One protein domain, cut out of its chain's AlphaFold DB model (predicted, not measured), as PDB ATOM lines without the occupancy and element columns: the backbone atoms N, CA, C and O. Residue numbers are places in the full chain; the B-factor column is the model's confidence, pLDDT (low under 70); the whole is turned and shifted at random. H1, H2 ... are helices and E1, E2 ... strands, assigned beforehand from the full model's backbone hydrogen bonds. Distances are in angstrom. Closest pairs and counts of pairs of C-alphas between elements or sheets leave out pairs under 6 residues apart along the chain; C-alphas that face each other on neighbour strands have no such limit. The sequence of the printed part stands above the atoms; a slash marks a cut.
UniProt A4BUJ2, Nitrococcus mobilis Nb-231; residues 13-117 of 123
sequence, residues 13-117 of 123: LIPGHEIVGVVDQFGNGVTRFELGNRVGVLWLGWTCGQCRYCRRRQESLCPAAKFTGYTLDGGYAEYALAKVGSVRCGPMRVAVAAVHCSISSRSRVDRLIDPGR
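What this domain is: This is residues 13 to 117 of the 123 residues of a protein of Nitrococcus mobilis Nb-231 (UniProt A4BUJ2). Little regular structure: long loops surround a small three-stranded sheet, with a lobe of loop, residues 47 to 64, beyond E3 at one end and residues 102 to 108 sticking out at the other, just before the short H1. The printed part has 105 residues, 18 of them in E1, E2, E3, E4 and H1, in this order; the class is mixed. The sheet E1 - E2 - E4 is antiparallel. The whole is compact, radius of gyration of the C-alphas 14.3 A, yet elongated, 47 by 30 by 26 A.

How they stand to each other: Start at E1, residues 19 to 22, an antiparallel hairpin with E2, residues 38 to 41; N 21 and O 39, 2.7 A apart, are within hydrogen-bond range. E2 runs on at 91 degrees into E3, residues 44 to 46, which pairs with no named strand. E4, residues 87 to 89, is antiparallel to E2, with N 40 and O 88 at 2.8 A. H1, residues 110 to 113, is not on the sheet and is too short for an O i to N i+4 pair.

Where its parts are: Find C-alpha 19 at (151.860, 182.255, 259.890); E1 runs 10.2 A, E2 10.3 A. H1 ends at C-alpha 113, (167.817, 185.015, 250.102).

The domain as a whole: The farthest C-alphas, of Arg 52 and Ser 102, are 47.1 A apart. The printed part has no cut; E2 to E3 is a tight link, the others long. Residue 28 and residues 86 to 117 have pLDDT under 70.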
ATOM      1  N   LEU A  13     156.229 195.155 250.164       87.31
ATOM      2  CA  LEU A  13     155.886 194.282 251.291       87.31
ATOM      3  C   LEU A  13     154.958 193.149 250.856       87.31
ATOM      4  O   LEU A  13     153.975 193.380 250.156       87.31
ATOM      5  N   ILE A  14     155.245 191.946 251.347       85.44
ATOM      6  CA  ILE A  14     154.289 190.836 251.401       85.44
ATOM      7  C   ILE A  14     153.550 190.922 252.748       85.44
ATOM      8  O   ILE A  14     154.213 190.851 253.782       85.44
ATOM      9  N   PRO A  15     152.218 191.099 252.790       86.94
ATOM     10  CA  PRO A  15     151.476 191.150 254.054       86.94
ATOM     11  C   PRO A  15     151.325 189.775 254.738       86.94
ATOM     12  O   PRO A  15     151.769 188.746 254.230       86.94
ATOM     13  N   GLY A  16     150.666 189.764 255.902       85.19
ATOM     14  CA  GLY A  16     150.279 188.553 256.641       85.19
ATOM     15  C   GLY A  16     151.203 188.228 257.818       85.19
ATOM     16  O   GLY A  16     152.408 188.080 257.648       85.19
ATOM     17  N   HIS A  17     150.650 188.096 259.022       88.81
ATOM     18  CA  HIS A  17     151.434 187.918 260.255       88.81
ATOM     19  C   HIS A  17     150.934 186.804 261.182       88.81
ATOM     20  O   HIS A  17     151.404 186.670 262.309       88.81
ATOM     21  N   GLU A  18     150.008 185.991 260.686       85.12
ATOM     22  CA  GLU A  18     149.461 184.820 261.366       85.12
ATOM     23  C   GLU A  18     149.927 183.568 260.624       85.12
ATOM     24  O   GLU A  18     149.173 182.906 259.915       85.12
ATOM     25  N   ILE A  19     151.230 183.299 260.699       83.44
ATOM     26  CA  ILE A  19     151.860 182.255 259.890       83.44
ATOM     27  C   ILE A  19     151.946 180.976 260.712       83.44
ATOM     28  O   ILE A  19     152.545 180.966 261.791       83.44
ATOM     29  N   VAL A  20     151.422 179.882 260.167       83.94
ATOM     30  CA  VAL A  20     151.662 178.526 260.667       83.94
ATOM     31  C   VAL A  20     152.341 177.736 259.569       83.94
ATOM     32  O   VAL A  20     151.948 177.838 258.409       83.94
ATOM     33  N   GLY A  21     153.342 176.937 259.940       77.00
ATOM     34  CA  GLY A  21     154.150 176.230 258.986       77.00
ATOM     35  C   GLY A  21     154.973 175.000 259.408       77.00
ATOM     36  O   GLY A  21     154.837 174.515 260.520       77.00
ATOM     37  N   VAL A  22     155.776 174.455 258.484       79.88
ATOM     38  CA  VAL A  22     156.725 173.333 258.590       79.88
ATOM     39  C   VAL A  22     158.106 173.834 258.231       79.88
ATOM     40  O   VAL A  22     158.212 174.523 257.238       79.88
ATOM     41  N   VAL A  23     159.150 173.477 258.962       79.44
ATOM     42  CA  VAL A  23     160.521 173.889 258.634       79.44
ATOM     43  C   VAL A  23     161.031 173.142 257.399       79.44
ATOM     44  O   VAL A  23     161.052 171.917 257.391       79.44
ATOM     45  N   ASP A  24     161.488 173.869 256.387       79.06
ATOM     46  CA  ASP A  24     162.059 173.299 255.153       79.06
ATOM     47  C   ASP A  24     163.546 173.595 254.973       79.06
ATOM     48  O   ASP A  24     164.282 172.818 254.375       79.06
ATOM     49  N   GLN A  25     164.016 174.687 255.573       75.62
ATOM     50  CA  GLN A  25     165.431 174.993 255.674       75.62
ATOM     51  C   GLN A  25     165.696 175.827 256.927       75.62
ATOM     52  O   GLN A  25     164.829 176.550 257.424       75.62
ATOM     53  N   PHE A  26     166.917 175.743 257.442       76.81
ATOM     54  CA  PHE A  26     167.401 176.599 258.515       76.81
ATOM     55  C   PHE A  26     168.894 176.887 258.345       76.81
ATOM     56  O   PHE A  26     169.624 176.138 257.698       76.81
ATOM     57  N   GLY A  27     169.340 178.013 258.903       70.50
ATOM     58  CA  GLY A  27     170.739 178.429 258.850       70.50
ATOM     59  C   GLY A  27     171.645 177.582 259.747       70.50
ATOM     60  O   GLY A  27     171.189 176.890 260.661       70.50
ATOM     61  N   ASN A  28     172.956 177.676 259.518       69.88
ATOM     62  CA  ASN A  28     173.947 176.997 260.349       69.88
ATOM     63  C   ASN A  28     173.853 177.447 261.824       69.88
ATOM     64  O   ASN A  28     173.626 178.621 262.115       69.88
ATOM     65  N   GLY A  29     174.036 176.514 262.762       71.06
ATOM     66  CA  GLY A  29     173.952 176.779 264.204       71.06
ATOM     67  C   GLY A  29     172.529 176.826 264.776       71.06
ATOM     68  O   GLY A  29     172.364 177.011 265.983       71.06
ATOM     69  N   VAL A  30     171.491 176.627 263.958       74.38
ATOM     70  CA  VAL A  30     170.127 176.401 264.451       74.38
ATOM     71  C   VAL A  30     169.986 174.937 264.857       74.38
ATOM     72  O   VAL A  30     169.961 174.056 264.010       74.38
ATOM     73  N   THR A  31     169.895 174.674 266.161       76.19
ATOM     74  CA  THR A  31     169.866 173.303 266.718       76.19
ATOM     75  C   THR A  31     168.509 172.877 267.270       76.19
ATOM     76  O   THR A  31     168.306 171.725 267.625       76.19
ATOM     77  N   ARG A  32     167.575 173.819 267.386       75.19
ATOM     78  CA  ARG A  32     166.285 173.632 268.070       75.19
ATOM     79  C   ARG A  32     165.137 173.198 267.154       75.19
ATOM     80  O   ARG A  32     163.992 173.197 267.592       75.19
ATOM     81  N   PHE A  33     165.434 172.967 265.879       76.81
ATOM     82  CA  PHE A  33     164.467 172.646 264.839       76.81
ATOM     83  C   PHE A  33     165.014 171.548 263.945       76.81
ATOM     84  O   PHE A  33     166.211 171.506 263.675       76.81
ATOM     85  N   GLU A  34     164.106 170.730 263.436       81.50
ATOM     86  CA  GLU A  34     164.375 169.735 262.404       81.50
ATOM     87  C   GLU A  34     163.500 170.012 261.181       81.50
ATOM     88  O   GLU A  34     162.442 170.645 261.283       81.50
ATOM     89  N   LEU A  35     163.913 169.505 260.020       82.12
ATOM     90  CA  LEU A  35     163.083 169.549 258.821       82.12
ATOM     91  C   LEU A  35     161.736 168.852 259.077       82.12
ATOM     92  O   LEU A  35     161.661 167.822 259.744       82.12
ATOM     93  N   GLY A  36     160.649 169.442 258.585       78.88
ATOM     94  CA  GLY A  36     159.278 168.980 258.806       78.88
ATOM     95  C   GLY A  36     158.662 169.376 260.156       78.88
ATOM     96  O   GLY A  36     157.455 169.187 260.341       78.88
ATOM     97  N   ASN A  37     159.427 169.956 261.093       79.75
ATOM     98  CA  ASN A  37     158.881 170.449 262.364       79.75
ATOM     99  C   ASN A  37     157.816 171.516 262.144       79.75
ATOM    100  O   ASN A  37     157.995 172.415 261.330       79.75
ATOM    101  N   ARG A  38     156.745 171.461 262.937       79.06
ATOM    102  CA  ARG A  38     155.618 172.390 262.836       79.06
ATOM    103  C   ARG A  38     155.808 173.598 263.727       79.06
ATOM    104  O   ARG A  38     156.112 173.461 264.913       79.06
ATOM    105  N   VAL A  39     155.617 174.774 263.150       80.06
ATOM    106  CA  VAL A  39     155.976 176.035 263.773       80.06
ATOM    107  C   VAL A  39     154.975 177.147 263.486       80.06
ATOM    108  O   VAL A  39     154.370 177.178 262.426       80.06
ATOM    109  N   GLY A  40     154.822 178.093 264.405       80.75
ATOM    110  CA  GLY A  40     154.198 179.391 264.141       80.75
ATOM    111  C   GLY A  40     155.252 180.492 264.054       80.75
ATOM    112  O   GLY A  40     156.240 180.438 264.796       80.75
ATOM    113  N   VAL A  41     155.045 181.491 263.191       85.00
ATOM    114  CA  VAL A  41     155.861 182.719 263.146       85.00
ATOM    115  C   VAL A  41     155.070 183.859 263.767       85.00
ATOM    116  O   VAL A  41     153.955 184.160 263.353       85.00
ATOM    117  N   LEU A  42     155.662 184.493 264.776       87.44
ATOM    118  CA  LEU A  42     155.029 185.581 265.512       87.44
ATOM    119  C   LEU A  42     155.105 186.914 264.750       87.44
ATOM    120  O   LEU A  42     156.040 187.165 263.982       87.44
ATOM    121  N   TRP A  43     154.167 187.813 265.072       91.12
ATOM    122  CA  TRP A  43     154.204 189.224 264.670       91.12
ATOM    123  C   TRP A  43     155.545 189.879 265.009       91.12
ATOM    124  O   TRP A  43     156.156 190.505 264.150       91.12
ATOM    125  N   LEU A  44     156.047 189.692 266.238       90.69
ATOM    126  CA  LEU A  44     157.376 190.154 266.643       90.69
ATOM    127  C   LEU A  44     158.459 189.280 265.992       90.69
ATOM    128  O   LEU A  44     158.921 188.296 266.570       90.69
ATOM    129  N   GLY A  45     158.844 189.647 264.771       86.81
ATOM    130  CA  GLY A  45     159.737 188.874 263.912       86.81
ATOM    131  C   GLY A  45     161.219 189.000 264.265       86.81
ATOM    132  O   GLY A  45     161.980 188.058 264.050       86.81
ATOM    133  N   TRP A  46     161.658 190.133 264.824       90.88
ATOM    134  CA  TRP A  46     163.055 190.338 265.226       90.88
ATOM    135  C   TRP A  46     163.206 191.406 266.312       90.88
ATOM    136  O   TRP A  46     162.481 192.399 266.323       90.88
ATOM    137  N   THR A  47     164.213 191.242 267.175       90.44
ATOM    138  CA  THR A  47     164.652 192.249 268.153       90.44
ATOM    139  C   THR A  47     166.176 192.292 268.265       90.44
ATOM    140  O   THR A  47     166.872 191.354 267.878       90.44
ATOM    141  N   CYS A  48     166.715 193.382 268.821       89.69
ATOM    142  CA  CYS A  48     168.166 193.594 268.895       89.69
ATOM    143  C   CYS A  48     168.911 192.696 269.900       89.69
ATOM    144  O   CYS A  48     170.139 192.656 269.866       89.69
ATOM    145  N   GLY A  49     168.211 192.058 270.843       89.00
ATOM    146  CA  GLY A  49     168.800 191.205 271.888       89.00
ATOM    147  C   GLY A  49     169.615 191.921 272.981       89.00
ATOM    148  O   GLY A  49     169.863 191.331 274.025       89.00
ATOM    149  N   GLN A  50     169.992 193.190 272.797       93.38
ATOM    150  CA  GLN A  50     170.981 193.879 273.645       93.38
ATOM    151  C   GLN A  50     170.451 195.105 274.415       93.38
ATOM    152  O   GLN A  50     171.048 195.528 275.406       93.38
ATOM    153  N   CYS A  51     169.317 195.688 274.007       94.25
ATOM    154  CA  CYS A  51     168.771 196.870 274.683       94.25
ATOM    155  C   CYS A  51     168.259 196.543 276.099       94.25
ATOM    156  O   CYS A  51     168.090 195.378 276.470       94.25
ATOM    157  N   ARG A  52     167.967 197.580 276.900       97.62
ATOM    158  CA  ARG A  52     167.457 197.416 278.277       97.62
ATOM    159  C   ARG A  52     166.210 196.527 278.367       97.62
ATOM    160  O   ARG A  52     166.071 195.792 279.334       97.62
ATOM    161  N   TYR A  53     165.343 196.577 277.356       96.38
ATOM    162  CA  TYR A  53     164.112 195.794 277.305       96.38
ATOM    163  C   TYR A  53     164.379 194.335 276.933       96.38
ATOM    164  O   TYR A  53     163.912 193.435 277.624       96.38
ATOM    165  N   CYS A  54     165.214 194.085 275.917       90.56
ATOM    166  CA  CYS A  54     165.612 192.726 275.534       90.56
ATOM    167  C   CYS A  54     166.328 192.000 276.683       90.56
ATOM    168  O   CYS A  54     165.978 190.872 277.008       90.56
ATOM    169  N   ARG A  55     167.254 192.671 277.383       93.62
ATOM    170  CA  ARG A  55     167.946 192.093 278.552       93.62
ATOM    171  C   ARG A  55     167.007 191.757 279.718       93.62
ATOM    172  O   ARG A  55     167.358 190.941 280.562       93.62
ATOM    173  N   ARG A  56     165.822 192.376 279.762       96.12
ATOM    174  CA  ARG A  56     164.775 192.149 280.770       96.12
ATOM    175  C   ARG A  56     163.640 191.242 280.281       96.12
ATOM    176  O   ARG A  56     162.632 191.153 280.972       96.12
ATOM    177  N   ARG A  57     163.781 190.585 279.119       92.44
ATOM    178  CA  ARG A  57     162.727 189.753 278.498       92.44
ATOM    179  C   ARG A  57     161.417 190.518 278.245       92.44
ATOM    180  O   ARG A  57     160.320 190.017 278.461       92.44
ATOM    181  N   GLN A  58     161.554 191.783 277.851       94.38
ATOM    182  CA  GLN A  58     160.464 192.669 277.435       94.38
ATOM    183  C   GLN A  58     160.639 193.024 275.953       94.38
ATOM    184  O   GLN A  58     160.676 194.189 275.563       94.38
ATOM    185  N   GLU A  59     160.849 192.017 275.112       90.50
ATOM    186  CA  GLU A  59     161.241 192.158 273.708       90.50
ATOM    187  C   GLU A  59     160.230 192.955 272.873       90.50
ATOM    188  O   GLU A  59     160.629 193.634 271.928       90.50
ATOM    189  N   SER A  60     158.951 192.946 273.258       91.00
ATOM    190  CA  SER A  60     157.893 193.763 272.647       91.00
ATOM    191  C   SER A  60     158.151 195.271 272.741       91.00
ATOM    192  O   SER A  60     157.653 196.023 271.912       91.00
ATOM    193  N   LEU A  61     158.962 195.714 273.706       94.25
ATOM    194  CA  LEU A  61     159.351 197.114 273.903       94.25
ATOM    195  C   LEU A  61     160.700 197.448 273.247       94.25
ATOM    196  O   LEU A  61     161.297 198.490 273.521       94.25
ATOM    197  N   CYS A  62     161.245 196.554 272.416       94.25
ATOM    198  CA  CYS A  62     162.496 196.824 271.721       94.25
ATOM    199  C   CYS A  62     162.317 198.009 270.750       94.25
ATOM    200  O   CYS A  62     161.508 197.915 269.831       94.25
ATOM    201  N   PRO A  63     163.116 199.088 270.861       93.44
ATOM    202  CA  PRO A  63     163.002 200.238 269.957       93.44
ATOM    203  C   PRO A  63     163.438 199.913 268.521       93.44
ATOM    204  O   PRO A  63     163.151 200.666 267.603       93.44
ATOM    205  N   ALA A  64     164.142 198.795 268.331       93.19
ATOM    206  CA  ALA A  64     164.553 198.281 267.031       93.19
ATOM    207  C   ALA A  64     163.731 197.049 266.607       93.19
ATOM    208  O   ALA A  64     164.183 196.282 265.758       93.19
ATOM    209  N   ALA A  65     162.575 196.801 267.236       92.19
ATOM    210  CA  ALA A  65     161.716 195.680 266.873       92.19
ATOM    211  C   ALA A  65     161.352 195.732 265.385       92.19
ATOM    212  O   ALA A  65     161.074 196.796 264.833       92.19
ATOM    213  N   LYS A  66     161.342 194.561 264.750       91.31
ATOM    214  CA  LYS A  66     160.790 194.390 263.410       91.31
ATOM    215  C   LYS A  66     159.654 193.385 263.451       91.31
ATOM    216  O   LYS A  66     159.717 192.382 264.165       91.31
ATOM    217  N   PHE A  67     158.648 193.668 262.645       92.62
ATOM    218  CA  PHE A  67     157.371 192.988 262.610       92.62
ATOM    219  C   PHE A  67     157.125 192.294 261.271       92.62
ATOM    220  O   PHE A  67     157.276 192.920 260.215       92.62
ATOM    221  N   THR A  68     156.772 191.012 261.342       89.44
ATOM    222  CA  THR A  68     156.386 190.136 260.224       89.44
ATOM    223  C   THR A  68     155.130 190.676 259.548       89.44
ATOM    224  O   THR A  68     154.187 191.030 260.241       89.44
ATOM    225  N   GLY A  69     155.098 190.772 258.219       89.62
ATOM    226  CA  GLY A  69     153.956 191.338 257.487       89.62
ATOM    227  C   GLY A  69     153.791 192.859 257.623       89.62
ATOM    228  O   GLY A  69     152.716 193.371 257.321       89.62
ATOM    229  N   TYR A  70     154.830 193.578 258.073       92.12
ATOM    230  CA  TYR A  70     154.849 195.046 258.151       92.12
ATOM    231  C   TYR A  70     156.226 195.644 257.829       92.12
ATOM    232  O   TYR A  70     156.410 196.250 256.779       92.12
ATOM    233  N   THR A  71     157.222 195.449 258.697       91.44
ATOM    234  CA  THR A  71     158.623 195.879 258.440       91.44
ATOM    235  C   THR A  71     159.505 194.743 257.907       91.44
ATOM    236  O   THR A  71     160.621 194.972 257.440       91.44
ATOM    237  N   LEU A  72     159.010 193.510 258.005       87.31
ATOM    238  CA  LEU A  72     159.519 192.293 257.381       87.31
ATOM    239  C   LEU A  72     158.407 191.735 256.495       87.31
ATOM    240  O   LEU A  72     157.233 191.999 256.756       87.31
ATOM    241  N   ASP A  73     158.766 190.941 255.492       85.38
ATOM    242  CA  ASP A  73     157.762 190.216 254.714       85.38
ATOM    243  C   ASP A  73     156.972 189.244 255.591       85.38
ATOM    244  O   ASP A  73     157.456 188.741 256.607       85.38
ATOM    245  N   GLY A  74     155.721 189.057 255.204       86.69
ATOM    246  CA  GLY A  74     154.731 188.241 255.872       86.69
ATOM    247  C   GLY A  74     154.464 186.911 255.181       86.69
ATOM    248  O   GLY A  74     155.198 186.481 254.296       86.69
ATOM    249  N   GLY A  75     153.396 186.254 255.624       85.56
ATOM    250  CA  GLY A  75     153.029 184.899 255.212       85.56
ATOM    251  C   GLY A  75     152.044 184.798 254.056       85.56
ATOM    252  O   GLY A  75     151.630 183.689 253.743       85.56
ATOM    253  N   TYR A  76     151.638 185.897 253.411       88.50
ATOM    254  CA  TYR A  76     150.837 185.833 252.175       88.50
ATOM    255  C   TYR A  76     151.718 185.502 250.963       88.50
ATOM    256  O   TYR A  76     151.722 186.189 249.943       88.50
ATOM    257  N   ALA A  77     152.507 184.450 251.122       81.06
ATOM    258  CA  ALA A  77     153.432 183.889 250.167       81.06
ATOM    259  C   ALA A  77     153.586 182.402 250.477       81.06
ATOM    260  O   ALA A  77     153.282 181.948 251.579       81.06
ATOM    261  N   GLU A  78     154.106 181.652 249.513       76.50
ATOM    262  CA  GLU A  78     154.411 180.242 249.735       76.50
ATOM    263  C   GLU A  78     155.477 180.100 250.836       76.50
ATOM    264  O   GLU A  78     155.409 179.160 251.630       76.50
ATOM    265  N   TYR A  79     156.448 181.034 250.910       74.19
ATOM    266  CA  TYR A  79     157.571 181.004 251.866       74.19
ATOM    267  C   TYR A  79     157.635 182.279 252.693       74.19
ATOM    268  O   TYR A  79     157.392 183.376 252.188       74.19
ATOM    269  N   ALA A  80     158.117 182.138 253.925       79.62
ATOM    270  CA  ALA A  80     158.491 183.257 254.771       79.62
ATOM    271  C   ALA A  80     159.815 182.966 255.488       79.62
ATOM    272  O   ALA A  80     160.023 181.877 256.022       79.62
ATOM    273  N   LEU A  81     160.699 183.964 255.539       81.06
ATOM    274  CA  LEU A  81     161.895 183.913 256.377       81.06
ATOM    275  C   LEU A  81     161.539 184.358 257.795       81.06
ATOM    276  O   LEU A  81     160.973 185.432 257.996       81.06
ATOM    277  N   ALA A  82     161.922 183.561 258.789       80.81
ATOM    278  CA  ALA A  82     161.675 183.868 260.191       80.81
ATOM    279  C   ALA A  82     162.961 183.776 261.012       80.81
ATOM    280  O   ALA A  82     163.737 182.826 260.897       80.81
ATOM    281  N   LYS A  83     163.189 184.756 261.899       79.69
ATOM    282  CA  LYS A  83     164.280 184.659 262.870       79.69
ATOM    283  C   LYS A  83     163.918 183.571 263.864       79.69
ATOM    284  O   LYS A  83     162.844 183.591 264.441       79.69
ATOM    285  N   VAL A  84     164.874 182.704 264.168       71.94
ATOM    286  CA  VAL A  84     164.759 181.658 265.190       71.94
ATOM    287  C   VAL A  84     163.999 182.174 266.429       71.94
ATOM    288  O   VAL A  84     162.934 181.671 266.737       71.94
ATOM    289  N   GLY A  85     164.383 183.283 267.063       75.06
ATOM    290  CA  GLY A  85     163.658 183.849 268.221       75.06
ATOM    291  C   GLY A  85     162.131 184.063 268.084       75.06
ATOM    292  O   GLY A  85     161.433 183.948 269.094       75.06
ATOM    293  N   SER A  86     161.596 184.312 266.884       67.62
ATOM    294  CA  SER A  86     160.165 184.562 266.624       67.62
ATOM    295  C   SER A  86     159.356 183.313 266.262       67.62
ATOM    296  O   SER A  86     158.141 183.393 266.113       67.62
ATOM    297  N   VAL A  87     160.007 182.155 266.154       60.47
ATOM    298  CA  VAL A  87     159.368 180.885 265.791       60.47
ATOM    299  C   VAL A  87     158.996 180.089 267.053       60.47
ATOM    300  O   VAL A  87     159.765 180.073 268.024       60.47
ATOM    301  N   ARG A  88     157.827 179.438 267.081       65.75
ATOM    302  CA  ARG A  88     157.340 178.604 268.205       65.75
ATOM    303  C   ARG A  88     156.877 177.234 267.715       65.75
ATOM    304  O   ARG A  88     156.201 177.181 266.700       65.75
ATOM    305  N   CYS A  89     157.199 176.154 268.430       52.16
ATOM    306  CA  CYS A  89     156.697 174.810 268.116       52.16
ATOM    307  C   CYS A  89     155.233 174.658 268.556       52.16
ATOM    308  O   CYS A  89     154.875 175.120 269.640       52.16
ATOM    309  N   GLY A  90     154.403 173.992 267.747       47.34
ATOM    310  CA  GLY A  90     152.993 173.748 268.069       47.34
ATOM    311  C   GLY A  90     152.441 172.453 267.449       47.34
ATOM    312  O   GLY A  90     152.860 172.076 266.352       47.34
ATOM    313  N   PRO A  91     151.502 171.754 268.119       31.91
ATOM    314  CA  PRO A  91     150.923 170.502 267.636       31.91
ATOM    315  C   PRO A  91     149.748 170.759 266.676       31.91
ATOM    316  O   PRO A  91     148.596 170.577 267.044       31.91
ATOM    317  N   MET A  92     149.997 171.213 265.444       24.42
ATOM    318  CA  MET A  92     148.956 171.255 264.396       24.42
ATOM    319  C   MET A  92     149.526 171.496 263.000       24.42
ATOM    320  O   MET A  92     150.527 172.193 262.851       24.42
ATOM    321  N   ARG A  93     148.902 170.891 261.976       26.02
ATOM    322  CA  ARG A  93     149.503 170.697 260.653       26.02
ATOM    323  C   ARG A  93     149.413 171.892 259.657       26.02
ATOM    324  O   ARG A  93     148.398 171.951 258.990       26.02
ATOM    325  N   VAL A  94     150.450 172.742 259.443       31.02
ATOM    326  CA  VAL A  94     150.611 173.703 258.281       31.02
ATOM    327  C   VAL A  94     152.104 173.902 257.854       31.02
ATOM    328  O   VAL A  94     152.926 173.383 258.598       31.02
ATOM    329  N   ALA A  95     152.458 174.563 256.709       32.91
ATOM    330  CA  ALA A  95     153.793 174.739 256.020       32.91
ATOM    331  C   ALA A  95     154.615 176.099 256.125       32.91
ATOM    332  O   ALA A  95     154.025 177.166 256.159       32.91
ATOM    333  N   VAL A  96     155.973 176.072 256.206       40.81
ATOM    334  CA  VAL A  96     156.995 177.174 256.143       40.81
ATOM    335  C   VAL A  96     158.078 176.616 255.210       40.81
ATOM    336  O   VAL A  96     159.203 176.321 255.613       40.81
ATOM    337  N   ALA A  97     157.700 176.328 253.971       36.91
ATOM    338  CA  ALA A  97     158.559 175.551 253.095       36.91
ATOM    339  C   ALA A  97     158.835 176.246 251.801       36.91
ATOM    340  O   ALA A  97     157.871 176.710 251.215       36.91
ATOM    341  N   ALA A  98     160.091 176.201 251.347       36.00
ATOM    342  CA  ALA A  98     160.476 176.514 249.994       36.00
ATOM    343  C   ALA A  98     159.853 175.522 248.957       36.00
ATOM    344  O   ALA A  98     160.551 174.751 248.318       36.00
ATOM    345  N   VAL A  99     158.526 175.499 248.759       27.14
ATOM    346  CA  VAL A  99     157.778 174.789 247.688       27.14
ATOM    347  C   VAL A  99     157.875 175.434 246.293       27.14
ATOM    348  O   VAL A  99     157.297 176.485 246.026       27.14
ATOM    349  N   HIS A 100     158.667 174.852 245.399       28.47
ATOM    350  CA  HIS A 100     158.844 175.266 244.002       28.47
ATOM    351  C   HIS A 100     157.511 175.279 243.218       28.47
ATOM    352  O   HIS A 100     156.916 174.223 243.021       28.47
ATOM    353  N   CYS A 101     157.077 176.439 242.705       25.30
ATOM    354  CA  CYS A 101     156.010 176.534 241.701       25.30
ATOM    355  C   CYS A 101     156.620 176.521 240.287       25.30
ATOM    356  O   CYS A 101     157.564 177.260 239.993       25.30
ATOM    357  N   SER A 102     156.089 175.679 239.398       30.67
ATOM    358  CA  SER A 102     156.582 175.399 238.037       30.67
ATOM    359  C   SER A 102     156.461 176.565 237.040       30.67
ATOM    360  O   SER A 102     156.660 176.381 235.840       30.67
ATOM    361  N   ILE A 103     156.188 177.784 237.509       37.78
ATOM    362  CA  ILE A 103     156.094 178.991 236.688       37.78
ATOM    363  C   ILE A 103     157.084 180.027 237.232       37.78
ATOM    364  O   ILE A 103     156.792 180.786 238.143       37.78
ATOM    365  N   SER A 104     158.295 180.014 236.671       37.31
ATOM    366  CA  SER A 104     159.187 181.165 236.436       37.31
ATOM    367  C   SER A 104     158.934 182.471 237.240       37.31
ATOM    368  O   SER A 104     158.718 183.534 236.655       37.31
ATOM    369  N   SER A 105     159.042 182.454 238.572       38.19
ATOM    370  CA  SER A 105     159.112 183.689 239.382       38.19
ATOM    371  C   SER A 105     160.119 183.619 240.538       38.19
ATOM    372  O   SER A 105     159.986 184.320 241.540       38.19
ATOM    373  N   ARG A 106     161.176 182.810 240.377       40.84
ATOM    374  CA  ARG A 106     162.333 182.698 241.295       40.84
ATOM    375  C   ARG A 106     162.988 184.047 241.656       40.84
ATOM    376  O   ARG A 106     163.484 184.243 242.760       40.84
ATOM    377  N   SER A 107     162.922 185.039 240.769       39.81
ATOM    378  CA  SER A 107     163.800 186.219 240.799       39.81
ATOM    379  C   SER A 107     163.615 187.215 241.954       39.81
ATOM    380  O   SER A 107     164.450 188.116 242.093       39.81
ATOM    381  N   ARG A 108     162.523 187.146 242.731       42.19
ATOM    382  CA  ARG A 108     162.255 188.102 243.830       42.19
ATOM    383  C   ARG A 108     162.544 187.515 245.215       42.19
ATOM    384  O   ARG A 108     162.985 188.255 246.087       42.19
ATOM    385  N   VAL A 109     162.363 186.207 245.386       40.12
ATOM    386  CA  VAL A 109     162.694 185.485 246.624       40.12
ATOM    387  C   VAL A 109     164.193 185.194 246.687       40.12
ATOM    388  O   VAL A 109     164.802 185.465 247.717       40.12
ATOM    389  N   ASP A 110     164.827 184.825 245.568       37.75
ATOM    390  CA  ASP A 110     166.289 184.651 245.497       37.75
ATOM    391  C   ASP A 110     167.046 185.927 245.901       37.75
ATOM    392  O   ASP A 110     168.094 185.845 246.521       37.75
ATOM    393  N   ARG A 111     166.486 187.121 245.640       38.34
ATOM    394  CA  ARG A 111     167.058 188.411 246.076       38.34
ATOM    395  C   ARG A 111     166.849 188.739 247.557       38.34
ATOM    396  O   ARG A 111     167.584 189.563 248.092       38.34
ATOM    397  N   LEU A 112     165.859 188.138 248.216       40.47
ATOM    398  CA  LEU A 112     165.689 188.210 249.676       40.47
ATOM    399  C   LEU A 112     166.545 187.156 250.398       40.47
ATOM    400  O   LEU A 112     166.841 187.317 251.580       40.47
ATOM    401  N   ILE A 113     166.938 186.108 249.672       37.44
ATOM    402  CA  ILE A 113     167.817 185.015 250.102       37.44
ATOM    403  C   ILE A 113     169.294 185.288 249.699       37.44
ATOM    404  O   ILE A 113     170.197 184.612 250.187       37.44
ATOM    405  N   ASP A 114     169.572 186.317 248.881       31.66
ATOM    406  CA  ASP A 114     170.920 186.701 248.424       31.66
ATOM    407  C   ASP A 114     171.808 187.189 249.602       31.66
ATOM    408  O   ASP A 114     171.393 188.024 250.416       31.66
ATOM    409  N   PRO A 115     173.051 186.687 249.737       36.50
ATOM    410  CA  PRO A 115     173.763 186.476 250.991       36.50
ATOM    411  C   PRO A 115     174.612 187.686 251.413       36.50
ATOM    412  O   PRO A 115     175.715 187.535 251.947       36.50
ATOM    413  N   GLY A 116     174.094 188.907 251.238       29.11
ATOM    414  CA  GLY A 116     174.778 190.153 251.629       29.11
ATOM    415  C   GLY A 116     175.092 190.271 253.133       29.11
ATOM    416  O   GLY A 116     175.788 191.190 253.560       29.11
ATOM    417  N   ARG A 117     174.612 189.323 253.950       36.97
ATOM    418  CA  ARG A 117     175.077 189.059 255.318       36.97
ATOM    419  C   ARG A 117     175.288 187.560 255.555       36.97
ATOM    420  O   ARG A 117     174.557 186.957 256.322       36.97
TER     421      ARG A 117